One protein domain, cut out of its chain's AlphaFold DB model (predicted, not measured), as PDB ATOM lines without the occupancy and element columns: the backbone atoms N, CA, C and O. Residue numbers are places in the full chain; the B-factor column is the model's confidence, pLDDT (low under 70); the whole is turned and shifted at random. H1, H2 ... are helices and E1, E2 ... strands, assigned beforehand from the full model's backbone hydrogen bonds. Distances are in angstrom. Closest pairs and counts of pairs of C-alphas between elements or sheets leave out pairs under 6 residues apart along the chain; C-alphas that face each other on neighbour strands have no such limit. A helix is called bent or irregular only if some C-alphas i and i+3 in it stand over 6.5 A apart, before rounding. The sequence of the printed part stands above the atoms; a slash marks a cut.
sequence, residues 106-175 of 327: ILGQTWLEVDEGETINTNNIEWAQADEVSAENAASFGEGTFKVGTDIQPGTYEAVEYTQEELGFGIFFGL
ATOM      1  N   ILE A 106      34.052 -43.824  -8.938       41.50
ATOM      2  CA  ILE A 106      34.361 -44.322 -10.290       41.50
ATOM      3  C   ILE A 106      33.228 -45.207 -10.843       41.50
ATOM      4  O   ILE A 106      33.119 -45.390 -12.056       41.50
ATOM      5  N   LEU A 107      32.349 -45.736  -9.985       47.06
ATOM      6  CA  LEU A 107      31.304 -46.689 -10.379       47.06
ATOM      7  C   LEU A 107      29.905 -46.084 -10.548       47.06
ATOM      8  O   LEU A 107      28.972 -46.817 -10.868       47.06
ATOM      9  N   GLY A 108      29.759 -44.761 -10.429       59.81
ATOM     10  CA  GLY A 108      28.521 -44.081 -10.810       59.81
ATOM     11  C   GLY A 108      27.328 -44.409  -9.913       59.81
ATOM     12  O   GLY A 108      26.206 -44.431 -10.407       59.81
ATOM     13  N   GLN A 109      27.563 -44.640  -8.621       77.00
ATOM     14  CA  GLN A 109      26.504 -44.672  -7.614       77.00
ATOM     15  C   GLN A 109      26.878 -43.726  -6.477       77.00
ATOM     16  O   GLN A 109      27.864 -43.945  -5.778       77.00
ATOM     17  N   THR A 110      26.103 -42.654  -6.323       89.56
ATOM     18  CA  THR A 110      26.253 -41.705  -5.214       89.56
ATOM     19  C   THR A 110      25.194 -42.010  -4.167       89.56
ATOM     20  O   THR A 110      24.007 -42.082  -4.493       89.56
ATOM     21  N   TRP A 111      25.630 -42.171  -2.917       92.88
ATOM     22  CA  TRP A 111      24.764 -42.431  -1.772       92.88
ATOM     23  C   TRP A 111      24.757 -41.228  -0.825       92.88
ATOM     24  O   TRP A 111      25.782 -40.571  -0.652       92.88
ATOM     25  N   LEU A 112      23.614 -40.966  -0.197       93.00
ATOM     26  CA  LEU A 112      23.428 -39.947   0.833       93.00
ATOM     27  C   LEU A 112      22.755 -40.587   2.049       93.00
ATOM     28  O   LEU A 112      21.631 -41.076   1.949       93.00
ATOM     29  N   GLU A 113      23.433 -40.593   3.192       94.69
ATOM     30  CA  GLU A 113      22.842 -40.966   4.480       94.69
ATOM     31  C   GLU A 113      22.349 -39.694   5.174       94.69
ATOM     32  O   GLU A 113      23.070 -38.701   5.212       94.69
ATOM     33  N   VAL A 114      21.106 -39.706   5.656       94.94
ATOM     34  CA  VAL A 114      20.477 -38.540   6.293       94.94
ATOM     35  C   VAL A 114      19.856 -38.922   7.624       94.94
ATOM     36  O   VAL A 114      19.034 -39.847   7.692       94.94
ATOM     37  N   ASP A 115      20.191 -38.155   8.657       95.06
ATOM     38  CA  ASP A 115      19.726 -38.363  10.024       95.06
ATOM     39  C   ASP A 115      18.507 -37.490  10.363       95.06
ATOM     40  O   ASP A 115      18.262 -36.421   9.799       95.06
ATOM     41  N   GLU A 116      17.690 -37.948  11.316       96.12
ATOM     42  CA  GLU A 116      16.488 -37.221  11.731       96.12
ATOM     43  C   GLU A 116      16.825 -35.832  12.301       96.12
ATOM     44  O   GLU A 116      17.660 -35.684  13.192       96.12
ATOM     45  N   GLY A 117      16.098 -34.807  11.844       94.12
ATOM     46  CA  GLY A 117      16.258 -33.428  12.308       94.12
ATOM     47  C   GLY A 117      17.207 -32.573  11.469       94.12
ATOM     48  O   GLY A 117      17.235 -31.356  11.672       94.12
ATOM     49  N   GLU A 118      17.919 -33.163  10.508       94.69
ATOM     50  CA  GLU A 118      18.776 -32.439   9.571       94.69
ATOM     51  C   GLU A 118      17.972 -31.654   8.523       94.69
ATOM     52  O   GLU A 118      16.768 -31.849   8.331       94.69
ATOM     53  N   THR A 119      18.631 -30.705   7.857       94.56
ATOM     54  CA  THR A 119      18.077 -29.980   6.706       94.56
ATOM     55  C   THR A 119      19.030 -30.144   5.538       94.56
ATOM     56  O   THR A 119      20.171 -29.704   5.629       94.56
ATOM     57  N   ILE A 120      18.560 -30.752   4.451       93.75
ATOM     58  CA  ILE A 120      19.367 -31.003   3.255       93.75
ATOM     59  C   ILE A 120      18.919 -30.132   2.090       93.75
ATOM     60  O   ILE A 120      17.733 -29.837   1.960       93.75
ATOM     61  N   ASN A 121      19.863 -29.746   1.234       93.88
ATOM     62  CA  ASN A 121      19.593 -29.109  -0.051       93.88
ATOM     63  C   ASN A 121      20.140 -29.995  -1.172       93.88
ATOM     64  O   ASN A 121      21.305 -30.382  -1.142       93.88
ATOM     65  N   THR A 122      19.293 -30.338  -2.138       90.44
ATOM     66  CA  THR A 122      19.552 -31.421  -3.093       90.44
ATOM     67  C   THR A 122      20.069 -30.956  -4.450       90.44
ATOM     68  O   THR A 122      20.301 -31.804  -5.302       90.44
ATOM     69  N   ASN A 123      20.299 -29.652  -4.657       87.00
ATOM     70  CA  ASN A 123      21.025 -29.078  -5.804       87.00
ATOM     71  C   ASN A 123      20.780 -29.782  -7.161       87.00
ATOM     72  O   ASN A 123      21.728 -30.204  -7.815       87.00
ATOM     73  N   ASN A 124      19.522 -29.886  -7.603       87.31
ATOM     74  CA  ASN A 124      19.139 -30.503  -8.886       87.31
ATOM     75  C   ASN A 124      19.404 -32.011  -9.033       87.31
ATOM     76  O   ASN A 124      19.358 -32.527 -10.144       87.31
ATOM     77  N   ILE A 125      19.634 -32.737  -7.942       90.44
ATOM     78  CA  ILE A 125      19.769 -34.195  -7.972       90.44
ATOM     79  C   ILE A 125      18.475 -34.819  -7.450       90.44
ATOM     80  O   ILE A 125      17.993 -34.465  -6.371       90.44
ATOM     81  N   GLU A 126      17.915 -35.755  -8.216       92.69
ATOM     82  CA  GLU A 126      16.828 -36.606  -7.741       92.69
ATOM     83  C   GLU A 126      17.386 -37.762  -6.915       92.69
ATOM     84  O   GLU A 126      18.288 -38.479  -7.350       92.69
ATOM     85  N   TRP A 127      16.814 -37.970  -5.733       94.25
ATOM     86  CA  TRP A 127      17.208 -39.015  -4.796       94.25
ATOM     87  C   TRP A 127      16.045 -39.978  -4.563       94.25
ATOM     88  O   TRP A 127      14.894 -39.553  -4.432       94.25
ATOM     89  N   ALA A 128      16.334 -41.275  -4.467       94.75
ATOM     90  CA  ALA A 128      15.388 -42.308  -4.052       94.75
ATOM     91  C   ALA A 128      15.965 -43.136  -2.913       94.75
ATOM     92  O   ALA A 128      17.169 -43.336  -2.818       94.75
ATOM     93  N   GLN A 129      15.102 -43.627  -2.033       94.75
ATOM     94  CA  GLN A 129      15.542 -44.409  -0.885       94.75
ATOM     95  C   GLN A 129      16.179 -45.743  -1.318       94.75
ATOM     96  O   GLN A 129      15.554 -46.543  -2.014       94.75
ATOM     97  N   ALA A 130      17.405 -45.992  -0.858       91.44
ATOM     98  CA  ALA A 130      18.235 -47.146  -1.209       91.44
ATOM     99  C   ALA A 130      17.660 -48.493  -0.734       91.44
ATOM    100  O   ALA A 130      17.821 -49.525  -1.384       91.44
ATOM    101  N   ASP A 131      16.994 -48.485   0.425       79.56
ATOM    102  CA  ASP A 131      16.678 -49.699   1.191       79.56
ATOM    103  C   ASP A 131      15.254 -50.245   0.993       79.56
ATOM    104  O   ASP A 131      14.881 -51.266   1.590       79.56
ATOM    105  N   GLU A 132      14.427 -49.641   0.135       64.12
ATOM    106  CA  GLU A 132      13.102 -50.201  -0.124       64.12
ATOM    107  C   GLU A 132      13.163 -51.366  -1.121       64.12
ATOM    108  O   GLU A 132      13.017 -51.230  -2.333       64.12
ATOM    109  N   VAL A 133      13.228 -52.582  -0.565       54.38
ATOM    110  CA  VAL A 133      13.023 -53.888  -1.237       54.38
ATOM    111  C   VAL A 133      11.645 -53.994  -1.944       54.38
ATOM    112  O   VAL A 133      11.302 -55.019  -2.534       54.38
ATOM    113  N   SER A 134      10.835 -52.935  -1.921       53.50
ATOM    114  CA  SER A 134       9.554 -52.812  -2.603       53.50
ATOM    115  C   SER A 134       9.509 -51.506  -3.402       53.50
ATOM    116  O   SER A 134       8.857 -50.550  -2.995       53.50
ATOM    117  N   ALA A 135      10.136 -51.510  -4.581       57.22
ATOM    118  CA  ALA A 135      10.212 -50.388  -5.529       57.22
ATOM    119  C   ALA A 135       8.865 -49.735  -5.927       57.22
ATOM    120  O   ALA A 135       8.853 -48.738  -6.639       57.22
ATOM    121  N   GLU A 136       7.720 -50.282  -5.506       65.44
ATOM    122  CA  GLU A 136       6.407 -49.713  -5.814       65.44
ATOM    123  C   GLU A 136       6.060 -48.452  -4.998       65.44
ATOM    124  O   GLU A 136       5.127 -47.762  -5.395       65.44
ATOM    125  N   ASN A 137       6.768 -48.127  -3.903       62.72
ATOM    126  CA  ASN A 137       6.490 -46.915  -3.106       62.72
ATOM    127  C   ASN A 137       7.733 -46.224  -2.515       62.72
ATOM    128  O   ASN A 137       7.585 -45.480  -1.544       62.72
ATOM    129  N   ALA A 138       8.920 -46.422  -3.097       75.31
ATOM    130  CA  ALA A 138      10.108 -45.719  -2.623       75.31
ATOM    131  C   ALA A 138       9.866 -44.208  -2.704       75.31
ATOM    132  O   ALA A 138       9.542 -43.675  -3.770       75.31
ATOM    133  N   ALA A 139       9.973 -43.529  -1.563       84.81
ATOM    134  CA  ALA A 139       9.893 -42.082  -1.529       84.81
ATOM    135  C   ALA A 139      11.076 -41.523  -2.328       84.81
ATOM    136  O   ALA A 139      12.234 -41.797  -2.003       84.81
ATOM    137  N   SER A 140      10.775 -40.766  -3.380       90.75
ATOM    138  CA  SER A 140      11.756 -39.966  -4.100       90.75
ATOM    139  C   SER A 140      11.529 -38.487  -3.827       90.75
ATOM    140  O   SER A 140      10.399 -38.042  -3.591       90.75
ATOM    141  N   PHE A 141      12.612 -37.721  -3.842       92.81
ATOM    142  CA  PHE A 141      12.563 -36.269  -3.764       92.81
ATOM    143  C   PHE A 141      13.518 -35.653  -4.786       92.81
ATOM    144  O   PHE A 141      14.602 -36.176  -5.040       92.81
ATOM    145  N   GLY A 142      13.066 -34.562  -5.404       92.75
ATOM    146  CA  GLY A 142      13.822 -33.821  -6.413       92.75
ATOM    147  C   GLY A 142      14.583 -32.640  -5.819       92.75
ATOM    148  O   GLY A 142      14.967 -32.649  -4.650       92.75
ATOM    149  N   GLU A 143      14.768 -31.596  -6.625       93.12
ATOM    150  CA  GLU A 143      15.411 -30.350  -6.208       93.12
ATOM    151  C   GLU A 143      14.628 -29.648  -5.083       93.12
ATOM    152  O   GLU A 143      13.414 -29.440  -5.171       93.12
ATOM    153  N   GLY A 144      15.333 -29.237  -4.030       94.69
ATOM    154  CA  GLY A 144      14.769 -28.405  -2.977       94.69
ATOM    155  C   GLY A 144      15.556 -28.453  -1.677       94.69
ATOM    156  O   GLY A 144      16.613 -29.070  -1.576       94.69
ATOM    157  N   THR A 145      15.019 -27.776  -0.661       95.19
ATOM    158  CA  THR A 145      15.483 -27.883   0.724       95.19
ATOM    159  C   THR A 145      14.462 -28.676   1.530       95.19
ATOM    160  O   THR A 145      13.290 -28.300   1.557       95.19
ATOM    161  N   PHE A 146      14.903 -29.741   2.192       95.62
ATOM    162  CA  PHE A 146      14.043 -30.687   2.901       95.62
ATOM    163  C   PHE A 146      14.492 -30.843   4.347       95.62
ATOM    164  O   PHE A 146      15.684 -30.965   4.626       95.62
ATOM    165  N   LYS A 147      13.535 -30.883   5.274       96.81
ATOM    166  CA  LYS A 147      13.777 -31.201   6.679       96.81
ATOM    167  C   LYS A 147      13.548 -32.689   6.941       96.81
ATOM    168  O   LYS A 147      12.425 -33.188   6.807       96.81
ATOM    169  N   VAL A 148      14.585 -33.390   7.387       95.50
ATOM    170  CA  VAL A 148      14.521 -34.822   7.699       95.50
ATOM    171  C   VAL A 148      13.629 -35.058   8.921       95.50
ATOM    172  O   VAL A 148      13.715 -34.362   9.934       95.50
ATOM    173  N   GLY A 149      12.723 -36.026   8.807       94.19
ATOM    174  CA  GLY A 149      11.663 -36.334   9.768       94.19
ATOM    175  C   GLY A 149      10.361 -35.550   9.550       94.19
ATOM    176  O   GLY A 149       9.336 -35.909  10.126       94.19
ATOM    177  N   THR A 150      10.362 -34.498   8.721       96.50
ATOM    178  CA  THR A 150       9.144 -33.746   8.349       96.50
ATOM    179  C   THR A 150       8.799 -33.931   6.876       96.50
ATOM    180  O   THR A 150       7.698 -34.383   6.571       96.50
ATOM    181  N   ASP A 151       9.743 -33.611   5.989       96.50
ATOM    182  CA  ASP A 151       9.543 -33.633   4.538       96.50
ATOM    183  C   ASP A 151      10.014 -34.958   3.925       96.50
ATOM    184  O   ASP A 151       9.354 -35.509   3.048       96.50
ATOM    185  N   ILE A 152      11.125 -35.500   4.433       95.44
ATOM    186  CA  ILE A 152      11.715 -36.781   4.017       95.44
ATOM    187  C   ILE A 152      11.998 -37.650   5.243       95.44
ATOM    188  O   ILE A 152      12.179 -37.131   6.344       95.44
ATOM    189  N   GLN A 153      12.008 -38.973   5.089       95.56
ATOM    190  CA  GLN A 153      12.329 -39.881   6.198       95.56
ATOM    191  C   GLN A 153      13.853 -40.004   6.376       95.56
ATOM    192  O   GLN A 153      14.579 -39.910   5.387       95.56
ATOM    193  N   PRO A 154      14.361 -40.222   7.599       95.94
ATOM    194  CA  PRO A 154      15.767 -40.570   7.785       95.94
ATOM    195  C   PRO A 154      16.092 -41.904   7.095       95.94
ATOM    196  O   PRO A 154      15.244 -42.803   7.039       95.94
ATOM    197  N   GLY A 155      17.308 -42.038   6.568       95.75
ATOM    198  CA  GLY A 155      17.770 -43.248   5.884       95.75
ATOM    199  C   GLY A 155      18.814 -42.990   4.801       95.75
ATOM    200  O   GLY A 155      19.327 -41.884   4.663       95.75
ATOM    201  N   THR A 156      19.120 -44.028   4.026       94.94
ATOM    202  CA  THR A 156      20.063 -43.954   2.903       94.94
ATOM    203  C   THR A 156      19.318 -43.748   1.589       94.94
ATOM    204  O   THR A 156      18.331 -44.434   1.309       94.94
ATOM    205  N   TYR A 157      19.815 -42.829   0.771       95.00
ATOM    206  CA  TYR A 157      19.289 -42.486  -0.543       95.00
ATOM    207  C   TYR A 157      20.348 -42.701  -1.626       95.00
ATOM    208  O   TYR A 157      21.534 -42.489  -1.392       95.00
ATOM    209  N   GLU A 158      19.912 -43.123  -2.808       94.56
ATOM    210  CA  GLU A 158      20.691 -43.248  -4.038       94.56
ATOM    211  C   GLU A 158      20.222 -42.175  -5.021       94.56
ATOM    212  O   GLU A 158      19.019 -41.924  -5.152       94.56
ATOM    213  N   ALA A 159      21.154 -41.531  -5.715       93.88
ATOM    214  CA  ALA A 159      20.801 -40.594  -6.771       93.88
ATOM    215  C   ALA A 159      20.251 -41.355  -8.000       93.88
ATOM    216  O   ALA A 159      20.880 -42.292  -8.490       93.88
ATOM    217  N   VAL A 160      19.059 -40.977  -8.474       89.75
ATOM    218  CA  VAL A 160      18.246 -41.774  -9.419       89.75
ATOM    219  C   VAL A 160      18.644 -41.532 -10.868       89.75
ATOM    220  O   VAL A 160      18.733 -42.476 -11.649       89.75
ATOM    221  N   GLU A 161      18.910 -40.281 -11.229       80.25
ATOM    222  CA  GLU A 161      19.361 -39.890 -12.561       80.25
ATOM    223  C   GLU A 161      20.242 -38.648 -12.429       80.25
ATOM    224  O   GLU A 161      19.828 -37.635 -11.870       80.25
ATOM    225  N   TYR A 162      21.471 -38.734 -12.930       78.19
ATOM    226  CA  TYR A 162      22.373 -37.595 -13.027       78.19
ATOM    227  C   TYR A 162      23.288 -37.756 -14.234       78.19
ATOM    228  O   TYR A 162      23.708 -38.860 -14.598       78.19
ATOM    229  N   THR A 163      23.639 -36.638 -14.854       71.31
ATOM    230  CA  THR A 163      24.788 -36.584 -15.754       71.31
ATOM    231  C   THR A 163      26.075 -36.445 -14.931       71.31
ATOM    232  O   THR A 163      26.068 -35.898 -13.828       71.31
ATOM    233  N   GLN A 164      27.210 -36.942 -15.441       65.25
ATOM    234  CA  GLN A 164      28.511 -36.730 -14.775       65.25
ATOM    235  C   GLN A 164      28.814 -35.238 -14.563       65.25
ATOM    236  O   GLN A 164      29.483 -34.879 -13.597       65.25
ATOM    237  N   GLU A 165      28.289 -34.379 -15.440       68.38
ATOM    238  CA  GLU A 165      28.410 -32.928 -15.327       68.38
ATOM    239  C   GLU A 165      27.657 -32.393 -14.093       68.38
ATOM    240  O   GLU A 165      28.193 -31.556 -13.378       68.38
ATOM    241  N   GLU A 166      26.472 -32.914 -13.762       66.44
ATOM    242  CA  GLU A 166      25.658 -32.434 -12.629       66.44
ATOM    243  C   GLU A 166      26.207 -32.854 -11.256       66.44
ATOM    244  O   GLU A 166      26.204 -32.049 -10.319       66.44
ATOM    245  N   LEU A 167      26.761 -34.067 -11.127       65.38
ATOM    246  CA  LEU A 167      27.379 -34.505  -9.864       65.38
ATOM    247  C   LEU A 167      28.610 -33.684  -9.486       65.38
ATOM    248  O   LEU A 167      28.812 -33.372  -8.310       65.38
ATOM    249  N   GLY A 168      29.437 -33.355 -10.483       58.59
ATOM    250  CA  GLY A 168      30.690 -32.633 -10.287       58.59
ATOM    251  C   GLY A 168      30.486 -31.214  -9.759       58.59
ATOM    252  O   GLY A 168      31.381 -30.679  -9.119       58.59
ATOM    253  N   PHE A 169      29.311 -30.614  -9.965       51.62
ATOM    254  CA  PHE A 169      28.977 -29.307  -9.399       51.62
ATOM    255  C   PHE A 169      28.118 -29.415  -8.130       51.62
ATOM    256  O   PHE A 169      28.342 -28.663  -7.184       51.62
ATOM    257  N   GLY A 170      27.173 -30.359  -8.048       52.44
ATOM    258  CA  GLY A 170      26.240 -30.456  -6.916       52.44
ATOM    259  C   GLY A 170      26.905 -30.747  -5.565       52.44
ATOM    260  O   GLY A 170      26.523 -30.151  -4.553       52.44
ATOM    261  N   ILE A 171      27.935 -31.603  -5.551       53.31
ATOM    262  CA  ILE A 171      28.621 -32.049  -4.325       53.31
ATOM    263  C   ILE A 171      29.530 -30.949  -3.749       53.31
ATOM    264  O   ILE A 171      29.611 -30.792  -2.533       53.31
ATOM    265  N   PHE A 172      30.153 -30.124  -4.596       41.72
ATOM    266  CA  PHE A 172      31.082 -29.078  -4.141       41.72
ATOM    267  C   PHE A 172      30.392 -27.847  -3.535       41.72
ATOM    268  O   PHE A 172      31.025 -27.112  -2.779       41.72
ATOM    269  N   PHE A 173      29.108 -27.616  -3.829       44.81
ATOM    270  CA  PHE A 173      28.372 -26.433  -3.357       44.81
ATOM    271  C   PHE A 173      27.238 -26.745  -2.358       44.81
ATOM    272  O   PHE A 173      26.620 -25.818  -1.829       44.81
ATOM    273  N   GLY A 174      26.947 -28.024  -2.086       40.59
ATOM    274  CA  GLY A 174      25.818 -28.456  -1.244       40.59
ATOM    275  C   GLY A 174      26.084 -28.517   0.262       40.59
ATOM    276  O   GLY A 174      25.161 -28.296   1.045       40.59
ATOM    277  N   LEU A 175      27.329 -28.740   0.687       42.59
ATOM    278  CA  LEU A 175      27.692 -28.841   2.106       42.59
ATOM    279  C   LEU A 175      27.928 -27.446   2.703       42.59
ATOM    280  O   LEU A 175      29.047 -27.034   3.004       42.59
TER     281      LEU A 175
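This is residues 106 to 175 of the 327 residues of the protein "LPXTG cell wall anchor domain-containing protein" of Salicibibacter halophilus (UniProt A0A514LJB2). Short strands roll into a small, incomplete barrel, with the helix H1 at one end of it. A twisted antiparallel sheet, E1 - E5 - E3, makes one wall; residues 140 to 141 pair with E3 and lead on to the small antiparallel pair E2 - E4, while E1 and E2 leave a gap. The printed part has 70 residues, with five named strands and then one named helix along the chain, E1 E2 E3 E4 E5 H1; the class is mixed, and under half of the residues are in named elements. The whole is compact and rounded, with a radius of gyration of the C-alphas of 11.8 A and spans of 29 by 25 by 17 A.

In the larger sheet, E5 is the longest strand, residues 155 to 161, 18.8 A from first to last C-alpha. Its neighbours are E1, residues 111 to 114, 9.9 A, and E3, residues 126 to 129, 10.5 A. E1 begins at C-alpha 111 (24.764, -42.431, -1.772). The smaller sheet has E2, residues 119 to 121, and E4, residues 145 to 147, each 7.0 A long. H1, residues 164 to 174, is 16.1 A long and ends at C-alpha 174 (25.818, -28.456, -1.244). H1 is neither bent nor irregular, but only just: C-alphas 168 and 171 are 6.3 A apart.

The sheet of E1, E5 and E3 is only just strongly twisted, its C-alphas lying up to 4.3 A off the best plane. E5 is the inner strand. It is antiparallel to E1 at 142 degrees, with N 112 and O 157 within hydrogen-bond range at 2.8 A. E5 and E3 are antiparallel at 139 degrees, with N 158 and O 128 at 2.8 A. Residues 127 to 128 of E3 also pair antiparallel with residues 140 to 141. E2 and E4 are antiparallel at 159 degrees, with N 146 and O 120 at 2.8 A. E1 and E2 are only just apart, their closest C-alphas 8.2 A from each other. H1 is not on the larger sheet, and it is apart from E1, E3 and E4. The closest C-alphas of E2 and H1 are those of Asn 121 and Gly 174, 6.4 A apart. In H1, 4 of 7 O i to N i+4 pairs are within hydrogen-bond range.

The two C-alphas farthest apart are those of Ile 106 and Thr 150, at 33.1 A. The printed part has no cut. The link from E3 to E4, residues 130 to 144, is long. The mean pLDDT of the printed part is 80.6; residues 106 to 108, 132 to 137 and 164 to 175 are under 70, and the mean for H1 is 55.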